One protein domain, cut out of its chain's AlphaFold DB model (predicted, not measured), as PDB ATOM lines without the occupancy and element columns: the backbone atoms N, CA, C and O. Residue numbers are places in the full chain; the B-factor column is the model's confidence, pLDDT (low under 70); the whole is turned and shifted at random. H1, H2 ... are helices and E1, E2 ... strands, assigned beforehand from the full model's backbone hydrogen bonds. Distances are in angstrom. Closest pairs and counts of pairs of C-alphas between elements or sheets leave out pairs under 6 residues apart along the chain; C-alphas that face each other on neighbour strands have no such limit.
ATOM      1  N   PHE A   6     110.653 109.031 129.651       95.56
ATOM      2  CA  PHE A   6     109.313 109.601 129.486       95.56
ATOM      3  C   PHE A   6     108.205 108.569 129.704       95.56
ATOM      4  O   PHE A   6     107.207 108.872 130.347       95.56
ATOM      5  N   ALA A   7     108.380 107.339 129.210       95.19
ATOM      6  CA  ALA A   7     107.394 106.282 129.417       95.19
ATOM      7  C   ALA A   7     107.287 105.898 130.898       95.19
ATOM      8  O   ALA A   7     106.187 105.648 131.381       95.19
ATOM      9  N   MET A   8     108.413 105.880 131.620       95.62
ATOM     10  CA  MET A   8     108.429 105.617 133.061       95.62
ATOM     11  C   MET A   8     107.716 106.722 133.844       95.62
ATOM     12  O   MET A   8     106.865 106.414 134.675       95.62
ATOM     13  N   LEU A   9     108.018 107.990 133.545       96.56
ATOM     14  CA  LEU A   9     107.383 109.130 134.204       96.56
ATOM     15  C   LEU A   9     105.879 109.191 133.906       96.56
ATOM     16  O   LEU A   9     105.077 109.329 134.823       96.56
ATOM     17  N   VAL A  10     105.468 109.008 132.648       96.25
ATOM     18  CA  VAL A  10     104.041 108.985 132.289       96.25
ATOM     19  C   VAL A  10     103.316 107.825 132.963       96.25
ATOM     20  O   VAL A  10     102.255 108.048 133.533       96.25
ATOM     21  N   ALA A  11     103.891 106.620 132.990       95.44
ATOM     22  CA  ALA A  11     103.284 105.488 133.694       95.44
ATOM     23  C   ALA A  11     103.147 105.748 135.205       95.44
ATOM     24  O   ALA A  11     102.170 105.326 135.828       95.44
ATOM     25  N   GLN A  12     104.111 106.454 135.803       95.38
ATOM     26  CA  GLN A  12     104.018 106.896 137.189       95.38
ATOM     27  C   GLN A  12     102.854 107.879 137.383       95.38
ATOM     28  O   GLN A  12     102.051 107.674 138.291       95.38
ATOM     29  N   ILE A  13     102.723 108.885 136.515       95.62
ATOM     30  CA  ILE A  13     101.631 109.868 136.551       95.62
ATOM     31  C   ILE A  13     100.272 109.176 136.359       95.62
ATOM     32  O   ILE A  13      99.371 109.367 137.169       95.62
ATOM     33  N   GLU A  14     100.116 108.322 135.346       95.50
ATOM     34  CA  GLU A  14      98.881 107.558 135.107       95.50
ATOM     35  C   GLU A  14      98.446 106.787 136.356       95.50
ATOM     36  O   GLU A  14      97.285 106.840 136.762       95.50
ATOM     37  N   ARG A  15      99.400 106.114 137.005       94.75
ATOM     38  CA  ARG A  15      99.157 105.345 138.223       94.75
ATOM     39  C   ARG A  15      98.766 106.237 139.401       94.75
ATOM     40  O   ARG A  15      97.834 105.906 140.122       94.75
ATOM     41  N   GLU A  16      99.481 107.334 139.627       95.50
ATOM     42  CA  GLU A  16      99.261 108.184 140.802       95.50
ATOM     43  C   GLU A  16      97.996 109.041 140.700       95.50
ATOM     44  O   GLU A  16      97.361 109.284 141.721       95.50
ATOM     45  N   PHE A  17      97.586 109.431 139.492       94.50
ATOM     46  CA  PHE A  17      96.349 110.185 139.252       94.50
ATOM     47  C   PHE A  17      95.165 109.307 138.823       94.50
ATOM     48  O   PHE A  17      94.040 109.788 138.729       94.50
ATOM     49  N   GLY A  18      95.384 108.018 138.547       93.12
ATOM     50  CA  GLY A  18      94.327 107.121 138.076       93.12
ATOM     51  C   GLY A  18      93.785 107.503 136.695       93.12
ATOM     52  O   GLY A  18      92.608 107.279 136.409       93.12
ATOM     53  N   VAL A  19      94.628 108.094 135.845       92.81
ATOM     54  CA  VAL A  19      94.276 108.561 134.494       92.81
ATOM     55  C   VAL A  19      94.956 107.713 133.427       92.81
ATOM     56  O   VAL A  19      95.915 107.001 133.706       92.81
ATOM     57  N   SER A  20      94.476 107.811 132.186       94.38
ATOM     58  CA  SER A  20      95.199 107.295 131.024       94.38
ATOM     59  C   SER A  20      95.598 108.447 130.115       94.38
ATOM     60  O   SER A  20      94.756 109.254 129.716       94.38
ATOM     61  N   ILE A  21      96.888 108.515 129.806       93.75
ATOM     62  CA  ILE A  21      97.504 109.574 129.021       93.75
ATOM     63  C   ILE A  21      97.754 109.034 127.605       93.75
ATOM     64  O   ILE A  21      98.555 108.115 127.418       93.75
ATOM     65  N   PRO A  22      97.079 109.576 126.576       93.38
ATOM     66  CA  PRO A  22      97.289 109.132 125.208       93.38
ATOM     67  C   PRO A  22      98.675 109.557 124.710       93.38
ATOM     68  O   PRO A  22      99.033 110.730 124.758       93.38
ATOM     69  N   ILE A  23      99.424 108.592 124.177       93.50
ATOM     70  CA  ILE A  23     100.762 108.796 123.612       93.50
ATOM     71  C   ILE A  23     100.673 108.672 122.091       93.50
ATOM     72  O   ILE A  23     100.160 107.677 121.570       93.50
ATOM     73  N   SER A  24     101.184 109.666 121.367       92.69
ATOM     74  CA  SER A  24     101.165 109.686 119.903       92.69
ATOM     75  C   SER A  24     102.475 110.249 119.351       92.69
ATOM     76  O   SER A  24     102.554 111.456 119.150       92.69
ATOM     77  N   PRO A  25     103.497 109.418 119.075       90.00
ATOM     78  CA  PRO A  25     104.791 109.871 118.559       90.00
ATOM     79  C   PRO A  25     104.681 110.754 117.311       90.00
ATOM     80  O   PRO A  25     103.842 110.502 116.440       90.00
ATOM     81  N   SER A  26     105.567 111.746 117.181       85.62
ATOM     82  CA  SER A  26     105.601 112.587 115.984       85.62
ATOM     83  C   SER A  26     106.064 111.802 114.760       85.62
ATOM     84  O   SER A  26     106.940 110.938 114.831       85.62
ATOM     85  N   THR A  27     105.494 112.144 113.607       80.31
ATOM     86  CA  THR A  27     105.885 111.573 112.309       80.31
ATOM     87  C   THR A  27     106.909 112.431 111.569       80.31
ATOM     88  O   THR A  27     107.528 111.946 110.624       80.31
ATOM     89  N   ASP A  28     107.136 113.668 112.022       79.69
ATOM     90  CA  ASP A  28     108.082 114.603 111.419       79.69
ATOM     91  C   ASP A  28     109.021 115.190 112.480       79.69
ATOM     92  O   ASP A  28     108.841 116.284 113.009       79.69
ATOM     93  N   VAL A  29     110.073 114.437 112.793       74.44
ATOM     94  CA  VAL A  29     111.113 114.874 113.734       74.44
ATOM     95  C   VAL A  29     112.081 115.894 113.125       74.44
ATOM     96  O   VAL A  29     112.955 116.391 113.832       74.44
ATOM     97  N   ALA A  30     111.999 116.197 111.824       78.75
ATOM     98  CA  ALA A  30     112.945 117.111 111.182       78.75
ATOM     99  C   ALA A  30     112.706 118.568 111.599       78.75
ATOM    100  O   ALA A  30     113.648 119.355 111.660       78.75
ATOM    101  N   ILE A  31     111.459 118.913 111.928       80.31
ATOM    102  CA  ILE A  31     111.070 120.255 112.378       80.31
ATOM    103  C   ILE A  31     111.307 120.490 113.878       80.31
ATOM    104  O   ILE A  31     111.149 121.626 114.336       80.31
ATOM    105  N   VAL A  32     111.661 119.444 114.634       85.38
ATOM    106  CA  VAL A  32     111.815 119.468 116.095       85.38
ATOM    107  C   VAL A  32     113.255 119.838 116.488       85.38
ATOM    108  O   VAL A  32     114.182 119.181 116.006       85.38
ATOM    109  N   PRO A  33     113.473 120.842 117.367       89.19
ATOM    110  CA  PRO A  33     114.776 121.117 117.967       89.19
ATOM    111  C   PRO A  33     115.362 119.881 118.636       89.19
ATOM    112  O   PRO A  33     114.633 119.092 119.238       89.19
ATOM    113  N   ASP A  34     116.682 119.738 118.595       91.12
ATOM    114  CA  ASP A  34     117.348 118.545 119.121       91.12
ATOM    115  C   ASP A  34     117.029 118.289 120.598       91.12
ATOM    116  O   ASP A  34     116.771 117.143 120.965       91.12
ATOM    117  N   THR A  35     116.923 119.345 121.411       93.12
ATOM    118  CA  THR A  35     116.565 119.246 122.835       93.12
ATOM    119  C   THR A  35     115.163 118.675 123.074       93.12
ATOM    120  O   THR A  35     114.944 117.935 124.031       93.12
ATOM    121  N   LEU A  36     114.210 118.972 122.186       94.06
ATOM    122  CA  LEU A  36     112.825 118.499 122.272       94.06
ATOM    123  C   LEU A  36     112.606 117.168 121.543       94.06
ATOM    124  O   LEU A  36     111.595 116.498 121.758       94.06
ATOM    125  N   ARG A  37     113.542 116.753 120.683       93.00
ATOM    126  CA  ARG A  37     113.412 115.555 119.843       93.00
ATOM    127  C   ARG A  37     113.073 114.292 120.647       93.00
ATOM    128  O   ARG A  37     112.193 113.564 120.184       93.00
ATOM    129  N   PRO A  38     113.672 114.012 121.825       93.81
ATOM    130  CA  PRO A  38     113.280 112.860 122.640       93.81
ATOM    131  C   PRO A  38     111.815 112.908 123.094       93.81
ATOM    132  O   PRO A  38     111.117 111.904 122.969       93.81
ATOM    133  N   LEU A  39     111.337 114.075 123.540       95.06
ATOM    134  CA  LEU A  39     109.952 114.275 123.974       95.06
ATOM    135  C   LEU A  39     108.972 114.062 122.815       95.06
ATOM    136  O   LEU A  39     108.060 113.254 122.933       95.06
ATOM    137  N   TYR A  40     109.199 114.696 121.661       94.62
ATOM    138  CA  TYR A  40     108.297 114.571 120.505       94.62
ATOM    139  C   TYR A  40     108.389 113.218 119.792       94.62
ATOM    140  O   TYR A  40     107.439 112.789 119.137       94.62
ATOM    141  N   SER A  41     109.512 112.508 119.935       93.31
ATOM    142  CA  SER A  41     109.610 111.104 119.508       93.31
ATOM    143  C   SER A  41     108.806 110.178 120.422       93.31
ATOM    144  O   SER A  41     108.414 109.096 119.995       93.31
ATOM    145  N   PHE A  42     108.572 110.584 121.671       94.50
ATOM    146  CA  PHE A  42     107.690 109.884 122.593       94.50
ATOM    147  C   PHE A  42     106.222 110.268 122.355       94.50
ATOM    148  O   PHE A  42     105.412 109.379 122.114       94.50
ATOM    149  N   SER A  43     105.880 111.560 122.345       95.00
ATOM    150  CA  SER A  43     104.532 112.047 122.029       95.00
ATOM    151  C   SER A  43     104.544 113.442 121.396       95.00
ATOM    152  O   SER A  43     105.166 114.364 121.915       95.00
ATOM    153  N   ASP A  44     103.821 113.604 120.292       94.50
ATOM    154  CA  ASP A  44     103.552 114.866 119.608       94.50
ATOM    155  C   ASP A  44     102.272 115.486 120.159       94.50
ATOM    156  O   ASP A  44     101.151 115.175 119.738       94.50
ATOM    157  N   GLY A  45     102.471 116.335 121.158       94.12
ATOM    158  CA  GLY A  45     101.421 116.776 122.052       94.12
ATOM    159  C   GLY A  45     101.214 115.799 123.210       94.12
ATOM    160  O   GLY A  45     101.279 114.576 123.051       94.12
ATOM    161  N   LEU A  46     100.991 116.354 124.395       95.00
ATOM    162  CA  LEU A  46     100.777 115.594 125.621       95.00
ATOM    163  C   LEU A  46      99.993 116.462 126.604       95.00
ATOM    164  O   LEU A  46     100.404 117.578 126.903       95.00
ATOM    165  N   THR A  47      98.877 115.946 127.109       95.06
ATOM    166  CA  THR A  47      98.095 116.610 128.156       95.06
ATOM    167  C   THR A  47      98.302 115.858 129.457       95.06
ATOM    168  O   THR A  47      97.942 114.685 129.568       95.06
ATOM    169  N   LEU A  48      98.896 116.542 130.426       94.31
ATOM    170  CA  LEU A  48      99.154 116.075 131.780       94.31
ATOM    171  C   LEU A  48      98.356 116.940 132.765       94.31
ATOM    172  O   LEU A  48      97.987 118.065 132.423       94.31
ATOM    173  N   PRO A  49      98.125 116.471 134.004       91.25
ATOM    174  CA  PRO A  49      97.430 117.265 135.023       91.25
ATOM    175  C   PRO A  49      98.046 118.653 135.276       91.25
ATOM    176  O   PRO A  49      97.336 119.583 135.646       91.25
ATOM    177  N   PHE A  50      99.350 118.800 135.034       92.12
ATOM    178  CA  PHE A  50     100.127 120.008 135.321       92.12
ATOM    179  C   PHE A  50     100.730 120.682 134.080       92.12
ATOM    180  O   PHE A  50     101.239 121.791 134.176       92.12
ATOM    181  N   ALA A  51     100.668 120.044 132.909       94.94
ATOM    182  CA  ALA A  51     101.362 120.519 131.717       94.94
ATOM    183  C   ALA A  51     100.600 120.170 130.437       94.94
ATOM    184  O   ALA A  51     100.189 119.027 130.231       94.94
ATOM    185  N   ASN A  52     100.483 121.140 129.533       95.94
ATOM    186  CA  ASN A  52     100.009 120.927 128.172       95.94
ATOM    187  C   ASN A  52     101.154 121.150 127.196       95.94
ATOM    188  O   ASN A  52     101.552 122.279 126.929       95.94
ATOM    189  N   ILE A  53     101.662 120.065 126.629       96.31
ATOM    190  CA  ILE A  53     102.622 120.108 125.534       96.31
ATOM    191  C   ILE A  53     101.827 120.159 124.234       96.31
ATOM    192  O   ILE A  53     100.977 119.304 123.968       96.31
ATOM    193  N   HIS A  54     102.096 121.169 123.419       95.12
ATOM    194  CA  HIS A  54     101.466 121.348 122.122       95.12
ATOM    195  C   HIS A  54     102.052 120.385 121.096       95.12
ATOM    196  O   HIS A  54     103.212 119.968 121.180       95.12
ATOM    197  N   LYS A  55     101.266 120.080 120.062       93.88
ATOM    198  CA  LYS A  55     101.820 119.450 118.865       93.88
ATOM    199  C   LYS A  55     102.845 120.378 118.241       93.88
ATOM    200  O   LYS A  55     102.682 121.599 118.275       93.88
ATOM    201  N   MET A  56     103.864 119.819 117.597       92.00
ATOM    202  CA  MET A  56     104.935 120.653 117.056       92.00
ATOM    203  C   MET A  56     104.436 121.614 115.968       92.00
ATOM    204  O   MET A  56     104.926 122.735 115.840       92.00
ATOM    205  N   ALA A  57     103.414 121.202 115.213       90.31
ATOM    206  CA  ALA A  57     102.753 122.040 114.214       90.31
ATOM    207  C   ALA A  57     102.064 123.284 114.809       90.31
ATOM    208  O   ALA A  57     101.925 124.286 114.112       90.31
ATOM    209  N   ASP A  58     101.670 123.220 116.084       90.88
ATOM    210  CA  ASP A  58     100.943 124.279 116.788       90.88
ATOM    211  C   ASP A  58     101.882 125.175 117.624       90.88
ATOM    212  O   ASP A  58     101.456 126.182 118.189       90.88
ATOM    213  N   CYS A  59     103.171 124.830 117.706       90.38
ATOM    214  CA  CYS A  59     104.147 125.565 118.504       90.38
ATOM    215  C   CYS A  59     104.428 126.955 117.916       90.38
ATOM    216  O   CYS A  59     104.751 127.109 116.733       90.38
ATOM    217  N   ASN A  60     104.366 127.981 118.764       80.25
ATOM    218  CA  ASN A  60     104.571 129.365 118.349       80.25
ATOM    219  C   ASN A  60     106.069 129.707 118.321       80.25
ATOM    220  O   ASN A  60     106.761 129.591 119.330       80.25
ATOM    221  N   ARG A  61     106.550 130.162 117.158       78.38
ATOM    222  CA  ARG A  61     107.949 130.577 116.922       78.38
ATOM    223  C   ARG A  61     108.110 132.073 116.651       78.38
ATOM    224  O   ARG A  61     109.205 132.534 116.357       78.38
ATOM    225  N   THR A  62     107.006 132.815 116.624       71.56
ATOM    226  CA  THR A  62     106.980 134.207 116.153       71.56
ATOM    227  C   THR A  62     106.922 135.218 117.283       71.56
ATOM    228  O   THR A  62     107.363 136.348 117.100       71.56
ATOM    229  N   THR A  63     106.371 134.836 118.436       81.44
ATOM    230  CA  THR A  63     106.184 135.767 119.559       81.44
ATOM    231  C   THR A  63     107.482 136.025 120.324       81.44
ATOM    232  O   THR A  63     107.689 137.139 120.796       81.44
ATOM    233  N   TYR A  64     108.367 135.031 120.403       84.00
ATOM    234  CA  TYR A  64     109.598 135.088 121.187       84.00
ATOM    235  C   TYR A  64     110.793 134.828 120.260       84.00
ATOM    236  O   TYR A  64     110.937 133.705 119.778       84.00
ATOM    237  N   PRO A  65     111.619 135.842 119.940       84.88
ATOM    238  CA  PRO A  65     112.782 135.655 119.074       84.88
ATOM    239  C   PRO A  65     113.688 134.549 119.615       84.88
ATOM    240  O   PRO A  65     113.983 134.544 120.801       84.88
ATOM    241  N   ASP A  66     114.099 133.613 118.759       91.12
ATOM    242  CA  ASP A  66     114.982 132.482 119.092       91.12
ATOM    243  C   ASP A  66     114.417 131.442 120.088       91.12
ATOM    244  O   ASP A  66     115.061 130.423 120.352       91.12
ATOM    245  N   TRP A  67     113.175 131.621 120.548       93.25
ATOM    246  CA  TRP A  67     112.465 130.687 121.418       93.25
ATOM    247  C   TRP A  67     111.254 130.071 120.719       93.25
ATOM    248  O   TRP A  67     110.525 130.706 119.955       93.25
ATOM    249  N   ILE A  68     111.006 128.803 121.020       93.88
ATOM    250  CA  ILE A  68     109.820 128.073 120.591       93.88
ATOM    251  C   ILE A  68     108.964 127.833 121.825       93.88
ATOM    252  O   ILE A  68     109.394 127.140 122.741       93.88
ATOM    253  N   CYS A  69     107.748 128.374 121.828       94.69
ATOM    254  CA  CYS A  69     106.743 128.019 122.821       94.69
ATOM    255  C   CYS A  69     106.131 126.672 122.439       94.69
ATOM    256  O   CYS A  69     105.428 126.568 121.425       94.69
ATOM    257  N   PHE A  70     106.452 125.647 123.226       95.44
ATOM    258  CA  PHE A  70     106.069 124.262 122.966       95.44
ATOM    259  C   PHE A  70     104.966 123.752 123.899       95.44
ATOM    260  O   PHE A  70     104.487 122.632 123.735       95.44
ATOM    261  N   GLY A  71     104.523 124.577 124.842       95.75
ATOM    262  CA  GLY A  71     103.437 124.244 125.745       95.75
ATOM    263  C   GLY A  71     103.183 125.326 126.782       95.75
ATOM    264  O   GLY A  71     103.771 126.411 126.724       95.75
ATOM    265  N   SER A  72     102.313 125.016 127.730       94.62
ATOM    266  CA  SER A  72     102.015 125.865 128.878       94.62
ATOM    267  C   SER A  72     101.578 125.039 130.082       94.62
ATOM    268  O   SER A  72     101.083 123.913 129.931       94.62
ATOM    269  N   ASP A  73     101.683 125.627 131.270       88.56
ATOM    270  CA  ASP A  73     100.876 125.165 132.393       88.56
ATOM    271  C   ASP A  73      99.394 125.530 132.129       88.56
ATOM    272  O   ASP A  73      99.052 126.232 131.168       88.56
ATOM    273  N   ASN A  74      98.465 125.001 132.924       79.00
ATOM    274  CA  ASN A  74      97.041 125.362 132.825       79.00
ATOM    275  C   ASN A  74      96.740 126.779 133.371       79.00
ATOM    276  O   ASN A  74      95.573 127.113 133.585       79.00
ATOM    277  N   TYR A  75      97.767 127.595 133.620       82.69
ATOM    278  CA  TYR A  75      97.682 128.885 134.290       82.69
ATOM    279  C   TYR A  75      98.315 129.989 133.426       82.69
ATOM    280  O   TYR A  75      97.685 130.458 132.477       82.69
ATOM    281  N   PHE A  76      99.523 130.435 133.766       84.62
ATOM    282  CA  PHE A  76     100.183 131.607 133.188       84.62
ATOM    283  C   PHE A  76     101.620 131.333 132.723       84.62
ATOM    284  O   PHE A  76     102.272 132.237 132.201       84.62
ATOM    285  N   SER A  77     102.142 130.118 132.848       92.00
ATOM    286  CA  SER A  77     103.514 129.822 132.435       92.00
ATOM    287  C   SER A  77     103.554 129.208 131.044       92.00
ATOM    288  O   SER A  77     102.782 128.311 130.708       92.00
ATOM    289  N   TYR A  78     104.496 129.666 130.226       94.69
ATOM    290  CA  TYR A  78     104.819 129.047 128.948       94.69
ATOM    291  C   TYR A  78     106.073 128.200 129.052       94.69
ATOM    292  O   TYR A  78     107.061 128.586 129.671       94.69
ATOM    293  N   PHE A  79     106.045 127.061 128.372       96.25
ATOM    294  CA  PHE A  79     107.198 126.187 128.237       96.25
ATOM    295  C   PHE A  79     107.930 126.553 126.956       96.25
ATOM    296  O   PHE A  79     107.370 126.486 125.854       96.25
ATOM    297  N   LEU A  80     109.177 126.990 127.101       95.81
ATOM    298  CA  LEU A  80     109.960 127.566 126.018       95.81
ATOM    299  C   LEU A  80     111.225 126.746 125.763       95.81
ATOM    300  O   LEU A  80     111.881 126.286 126.694       95.81
ATOM    301  N   CYS A  81     111.578 126.584 124.488       96.06
ATOM    302  CA  CYS A  81     112.825 125.968 124.042       96.06
ATOM    303  C   CYS A  81     113.610 126.939 123.161       96.06
ATOM    304  O   CYS A  81     113.138 127.316 122.086       96.06
ATOM    305  N   HIS A  82     114.820 127.303 123.567       94.44
ATOM    306  CA  HIS A  82     115.751 128.065 122.750       94.44
ATOM    307  C   HIS A  82     116.264 127.202 121.596       94.44
ATOM    308  O   HIS A  82     116.550 126.013 121.758       94.44
ATOM    309  N   VAL A  83     116.394 127.788 120.407       87.81
ATOM    310  CA  VAL A  83     116.745 127.037 119.188       87.81
ATOM    311  C   VAL A  83     118.228 126.666 119.085       87.81
ATOM    312  O   VAL A  83     118.574 125.778 118.307       87.81
ATOM    313  N   SER A  84     119.112 127.357 119.809       85.56
ATOM    314  CA  SER A  84     120.568 127.289 119.570       85.56
ATOM    315  C   SER A  84     121.467 127.419 120.807       85.56
ATOM    316  O   SER A  84     122.688 127.409 120.664       85.56
ATOM    317  N   GLN A  85     120.901 127.532 122.011       87.56
ATOM    318  CA  GLN A  85     121.649 127.790 123.249       87.56
ATOM    319  C   GLN A  85     121.260 126.746 124.286       87.56
ATOM    320  O   GLN A  85     120.090 126.398 124.373       87.56
ATOM    321  N   ALA A  86     122.249 126.263 125.037       87.31
ATOM    322  CA  ALA A  86     122.064 125.404 126.199       87.31
ATOM    323  C   ALA A  86     122.462 126.176 127.480       87.31
ATOM    324  O   ALA A  86     123.426 126.952 127.411       87.31
ATOM    325  N   PRO A  87     121.782 125.976 128.623       89.19
ATOM    326  CA  PRO A  87     120.508 125.261 128.769       89.19
ATOM    327  C   PRO A  87     119.422 125.873 127.877       89.19
ATOM    328  O   PRO A  87     119.406 127.078 127.637       89.19
ATOM    329  N   ALA A  88     118.580 125.017 127.297       93.19
ATOM    330  CA  ALA A  88     117.691 125.406 126.202       93.19
ATOM    331  C   ALA A  88     116.234 125.503 126.636       93.19
ATOM    332  O   ALA A  88     115.443 126.115 125.934       93.19
ATOM    333  N   LEU A  89     115.854 124.880 127.747       97.00
ATOM    334  CA  LEU A  89     114.461 124.755 128.157       97.00
ATOM    335  C   LEU A  89     114.179 125.580 129.399       97.00
ATOM    336  O   LEU A  89     115.036 125.694 130.273       97.00
ATOM    337  N   THR A  90     112.975 126.131 129.489       95.88
ATOM    338  CA  THR A  90     112.534 126.879 130.664       95.88
ATOM    339  C   THR A  90     111.015 126.916 130.765       95.88
ATOM    340  O   THR A  90     110.313 126.778 129.757       95.88
ATOM    341  N   THR A  91     110.538 127.151 131.981       95.00
ATOM    342  CA  THR A  91     109.159 127.524 132.282       95.00
ATOM    343  C   THR A  91     109.164 129.002 132.627       95.00
ATOM    344  O   THR A  91     109.855 129.438 133.545       95.00
ATOM    345  N   TRP A  92     108.446 129.795 131.839       94.19
ATOM    346  CA  TRP A  92     108.497 131.247 131.908       94.19
ATOM    347  C   TRP A  92     107.111 131.836 132.135       94.19
ATOM    348  O   TRP A  92     106.202 131.653 131.323       94.19
ATOM    349  N   ASP A  93     106.976 132.577 133.230       90.50
ATOM    350  CA  ASP A  93     105.798 133.376 133.535       90.50
ATOM    351  C   ASP A  93     105.795 134.647 132.672       90.50
ATOM    352  O   ASP A  93     106.606 135.565 132.848       90.50
ATOM    353  N   HIS A  94     104.860 134.700 131.725       83.75
ATOM    354  CA  HIS A  94     104.770 135.805 130.778       83.75
ATOM    355  C   HIS A  94     104.197 137.097 131.375       83.75
ATOM    356  O   HIS A  94     104.320 138.161 130.754       83.75
ATOM    357  N   GLU A  95     103.604 137.035 132.569       85.88
ATOM    358  CA  GLU A  95     103.037 138.185 133.274       85.88
ATOM    359  C   GLU A  95     104.092 138.953 134.081       85.88
ATOM    360  O   GLU A  95     103.957 140.160 134.297       85.88
ATOM    361  N   VAL A  96     105.181 138.290 134.485       81.19
ATOM    362  CA  VAL A  96     106.206 138.876 135.374       81.19
ATOM    363  C   VAL A  96     107.264 139.690 134.606       81.19
ATOM    364  O   VAL A  96     108.090 140.375 135.211       81.19
ATOM    365  N   HIS A  97     107.194 139.715 133.268       76.69
ATOM    366  CA  HIS A  97     108.053 140.519 132.378       76.69
ATOM    367  C   HIS A  97     109.564 140.373 132.650       76.69
ATOM    368  O   HIS A  97     110.338 141.316 132.461       76.69
ATOM    369  N   THR A  98     109.991 139.194 133.094       84.44
ATOM    370  CA  THR A  98     111.401 138.839 133.266       84.44
ATOM    371  C   THR A  98     112.031 138.439 131.939       84.44
ATOM    372  O   THR A  98     111.343 138.050 130.991       84.44
ATOM    373  N   GLU A  99     113.358 138.542 131.866       89.06
ATOM    374  CA  GLU A  99     114.121 137.991 130.747       89.06
ATOM    375  C   GLU A  99     113.939 136.468 130.683       89.06
ATOM    376  O   GLU A  99     113.835 135.800 131.712       89.06
ATOM    377  N   ILE A 100     113.856 135.928 129.463       92.06
ATOM    378  CA  ILE A 100     113.727 134.487 129.254       92.06
ATOM    379  C   ILE A 100     115.126 133.879 129.338       92.06
ATOM    380  O   ILE A 100     115.971 134.137 128.480       92.06
ATOM    381  N   GLU A 101     115.346 133.041 130.344       92.12
ATOM    382  CA  GLU A 101     116.603 132.325 130.555       92.12
ATOM    383  C   GLU A 101     116.367 130.816 130.516       92.12
ATOM    384  O   GLU A 101     115.395 130.307 131.078       92.12
ATOM    385  N   GLY A 102     117.262 130.094 129.841       93.88
ATOM    386  CA  GLY A 102     117.246 128.636 129.827       93.88
ATOM    387  C   GLY A 102     117.710 128.088 131.172       93.88
ATOM    388  O   GLY A 102     118.671 128.591 131.750       93.88
ATOM    389  N   VAL A 103     117.042 127.047 131.654       96.50
ATOM    390  CA  VAL A 103     117.303 126.421 132.958       96.50
ATOM    391  C   VAL A 103     117.650 124.944 132.799       96.50
ATOM    392  O   VAL A 103     118.576 124.462 133.446       96.50
ATOM    393  N   PHE A 104     116.973 124.237 131.890       96.81
ATOM    394  CA  PHE A 104     117.132 122.795 131.717       96.81
ATOM    395  C   PHE A 104     117.835 122.438 130.403       96.81
ATOM    396  O   PHE A 104     117.596 123.032 129.343       96.81
ATOM    397  N   ASP A 105     118.692 121.419 130.472       94.06
ATOM    398  CA  ASP A 105     119.415 120.877 129.318       94.06
ATOM    399  C   ASP A 105     118.601 119.834 128.549       94.06
ATOM    400  O   ASP A 105     118.799 119.662 127.346       94.06
ATOM    401  N   THR A 106     117.692 119.125 129.225       95.44
ATOM    402  CA  THR A 106     116.904 118.052 128.617       95.44
ATOM    403  C   THR A 106     115.420 118.178 128.935       95.44
ATOM    404  O   THR A 106     115.020 118.660 129.993       95.44
ATOM    405  N   ALA A 107     114.582 117.712 128.004       95.81
ATOM    406  CA  ALA A 107     113.131 117.742 128.174       95.81
ATOM    407  C   ALA A 107     112.627 116.792 129.269       95.81
ATOM    408  O   ALA A 107     111.522 116.991 129.761       95.81
ATOM    409  N   ILE A 108     113.402 115.764 129.641       96.81
ATOM    410  CA  ILE A 108     113.019 114.893 130.755       96.81
ATOM    411  C   ILE A 108     113.289 115.577 132.093       96.81
ATOM    412  O   ILE A 108     112.412 115.537 132.944       96.81
ATOM    413  N   ASP A 109     114.428 116.263 132.247       96.69
ATOM    414  CA  ASP A 109     114.743 116.989 133.484       96.69
ATOM    415  C   ASP A 109     113.708 118.089 133.737       96.69
ATOM    416  O   ASP A 109     113.166 118.180 134.832       96.69
ATOM    417  N   TRP A 110     113.369 118.853 132.691       96.88
ATOM    418  CA  TRP A 110     112.295 119.845 132.747       96.88
ATOM    419  C   TRP A 110     110.955 119.218 133.160       96.88
ATOM    420  O   TRP A 110     110.311 119.689 134.088       96.88
ATOM    421  N   LEU A 111     110.530 118.131 132.506       97.00
ATOM    422  CA  LEU A 111     109.227 117.529 132.798       97.00
ATOM    423  C   LEU A 111     109.158 116.921 134.210       97.00
ATOM    424  O   LEU A 111     108.093 116.918 134.825       97.00
ATOM    425  N   THR A 112     110.276 116.387 134.707       96.94
ATOM    426  CA  THR A 112     110.394 115.904 136.085       96.94
ATOM    427  C   THR A 112     110.294 117.057 137.081       96.94
ATOM    428  O   THR A 112     109.544 116.924 138.043       96.94
ATOM    429  N   ASP A 113     110.961 118.184 136.829       96.50
ATOM    430  CA  ASP A 113     110.884 119.374 137.687       96.50
ATOM    431  C   ASP A 113     109.456 119.941 137.757       96.50
ATOM    432  O   ASP A 113     108.927 120.146 138.847       96.50
ATOM    433  N   GLU A 114     108.769 120.070 136.616       95.50
ATOM    434  CA  GLU A 114     107.366 120.518 136.572       95.50
ATOM    435  C   GLU A 114     106.432 119.604 137.371       95.50
ATOM    436  O   GLU A 114     105.507 120.052 138.053       95.50
ATOM    437  N   TYR A 115     106.676 118.298 137.301       95.44
ATOM    438  CA  TYR A 115     105.906 117.317 138.046       95.44
ATOM    439  C   TYR A 115     106.156 117.406 139.558       95.44
ATOM    440  O   TYR A 115     105.204 117.356 140.339       95.44
ATOM    441  N   GLU A 116     107.414 117.549 139.977       94.50
ATOM    442  CA  GLU A 116     107.788 117.710 141.387       94.50
ATOM    443  C   GLU A 116     107.239 119.022 141.958       94.50
ATOM    444  O   GLU A 116     106.565 119.005 142.989       94.50
ATOM    445  N   SER A 117     107.399 120.131 141.232       92.75
ATOM    446  CA  SER A 117     106.827 121.439 141.571       92.75
ATOM    447  C   SER A 117     105.304 121.373 141.742       92.75
ATOM    448  O   SER A 117     104.741 121.878 142.722       92.75
ATOM    449  N   PHE A 118     104.614 120.667 140.837       92.25
ATOM    450  CA  PHE A 118     103.173 120.468 140.945       92.25
ATOM    451  C   PHE A 118     102.771 119.703 142.212       92.25
ATOM    452  O   PHE A 118     101.776 120.068 142.847       92.25
ATOM    453  N   ILE A 119     103.514 118.653 142.580       92.69
ATOM    454  CA  ILE A 119     103.266 117.854 143.791       92.69
ATOM    455  C   ILE A 119     103.514 118.675 145.058       92.69
ATOM    456  O   ILE A 119     102.714 118.601 145.993       92.69
ATOM    457  N   ASP A 120     104.595 119.451 145.079       89.81
ATOM    458  CA  ASP A 120     105.039 120.224 146.243       89.81
ATOM    459  C   ASP A 120     104.206 121.488 146.486       89.81
ATOM    460  O   ASP A 120     104.315 122.126 147.535       89.81
ATOM    461  N   THR A 121     103.329 121.840 145.546       85.50
ATOM    462  CA  THR A 121     102.371 122.927 145.735       85.50
ATOM    463  C   THR A 121     101.378 122.567 146.846       85.50
ATOM    464  O   THR A 121     100.560 121.654 146.715       85.50
TER     465      THR A 121
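Overview. This is residues 6 to 121 of the 196 residues of an uncharacterized protein of Gimesia aquarii (UniProt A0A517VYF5). A small twisted sheet of three strands, E1, E2 and E3, makes one side of the domain and three helices make the other: H1 and H3 run the same way at a small angle, H1 farthest out, with the short H2 near the first residues of both. Long loops make up much of the rest, and one of them, residues 43 to 66, holds short pairings that tie its residues 52 to 53 to the E1 side of the sheet. The printed part has 116 residues, with three named helices and three named strands in the order H1 H2 E1 E2 E3 H3; the sheet's order is E1 - E2 - E3, antiparallel throughout, and the class is mixed, with under half of the residues in named elements. The whole is compact, with a radius of gyration of the C-alphas of 13.5 A and spans of 39 by 35 by 22 A.

Arrangement. H1, residues 6 to 17, only just touches H2, residues 37 to 42, with 3 pairs of C-alphas within 8 A; it does so with residues 6 to 7 alone, and the closest C-alphas, of Phe 6 and Phe 42, are 7.1 A apart. H1 is not on the sheet. E1, residues 67 to 72, and E2, residues 77 to 82, form an antiparallel hairpin, with N 68 and O 81 2.8 A apart, within hydrogen-bond range. E2 and E3, residues 89 to 93, form a second hairpin, with N 78 and O 92 at 2.8 A. The three strands are a meander, each the antiparallel neighbour of the one before. The sheet is strongly twisted, but only just: its C-alphas lie up to 4.1 A off the best plane. Residues 52 to 53 pair antiparallel with residues 46 to 47 and with residues 71 to 72 of E1. H3, residues 107 to 120, only grazes the sheet with residues 107 to 114; its closest C-alphas to E3 are those of Trp 110 and Leu 89, 7.1 A apart. H3 only just touches H2, with 3 pairs of C-alphas within 8 A, through residues 107 to 108 alone; the closest C-alphas, of Leu 39 and Ala 107, are 6.3 A apart. H1 and H3 are close but not clearly touching, at a shallow tilt of 18 degrees, the same way. In H1, H2 and H3 every O i to N i+4 pair is within hydrogen-bond range.

Along the chain. H1 begins at C-alpha 6, (109.313, 109.601, 129.486), and is 16.2 A long; H2 is 8.5 A long. E1 measures 13.7 A, E2 15.7 A and E3 13.4 A. H3, 20.0 A long, ends at C-alpha 120, (105.039, 120.224, 146.243).

Size, cuts and confidence. The C-alphas farthest apart, of Gly 18 and Pro 65, are 38.9 A apart. The printed part has no cut. The links H1 to H2, H2 to E1 and E3 to H3 are long. The mean pLDDT of the printed part is 91.4, and no printed residue is under 70.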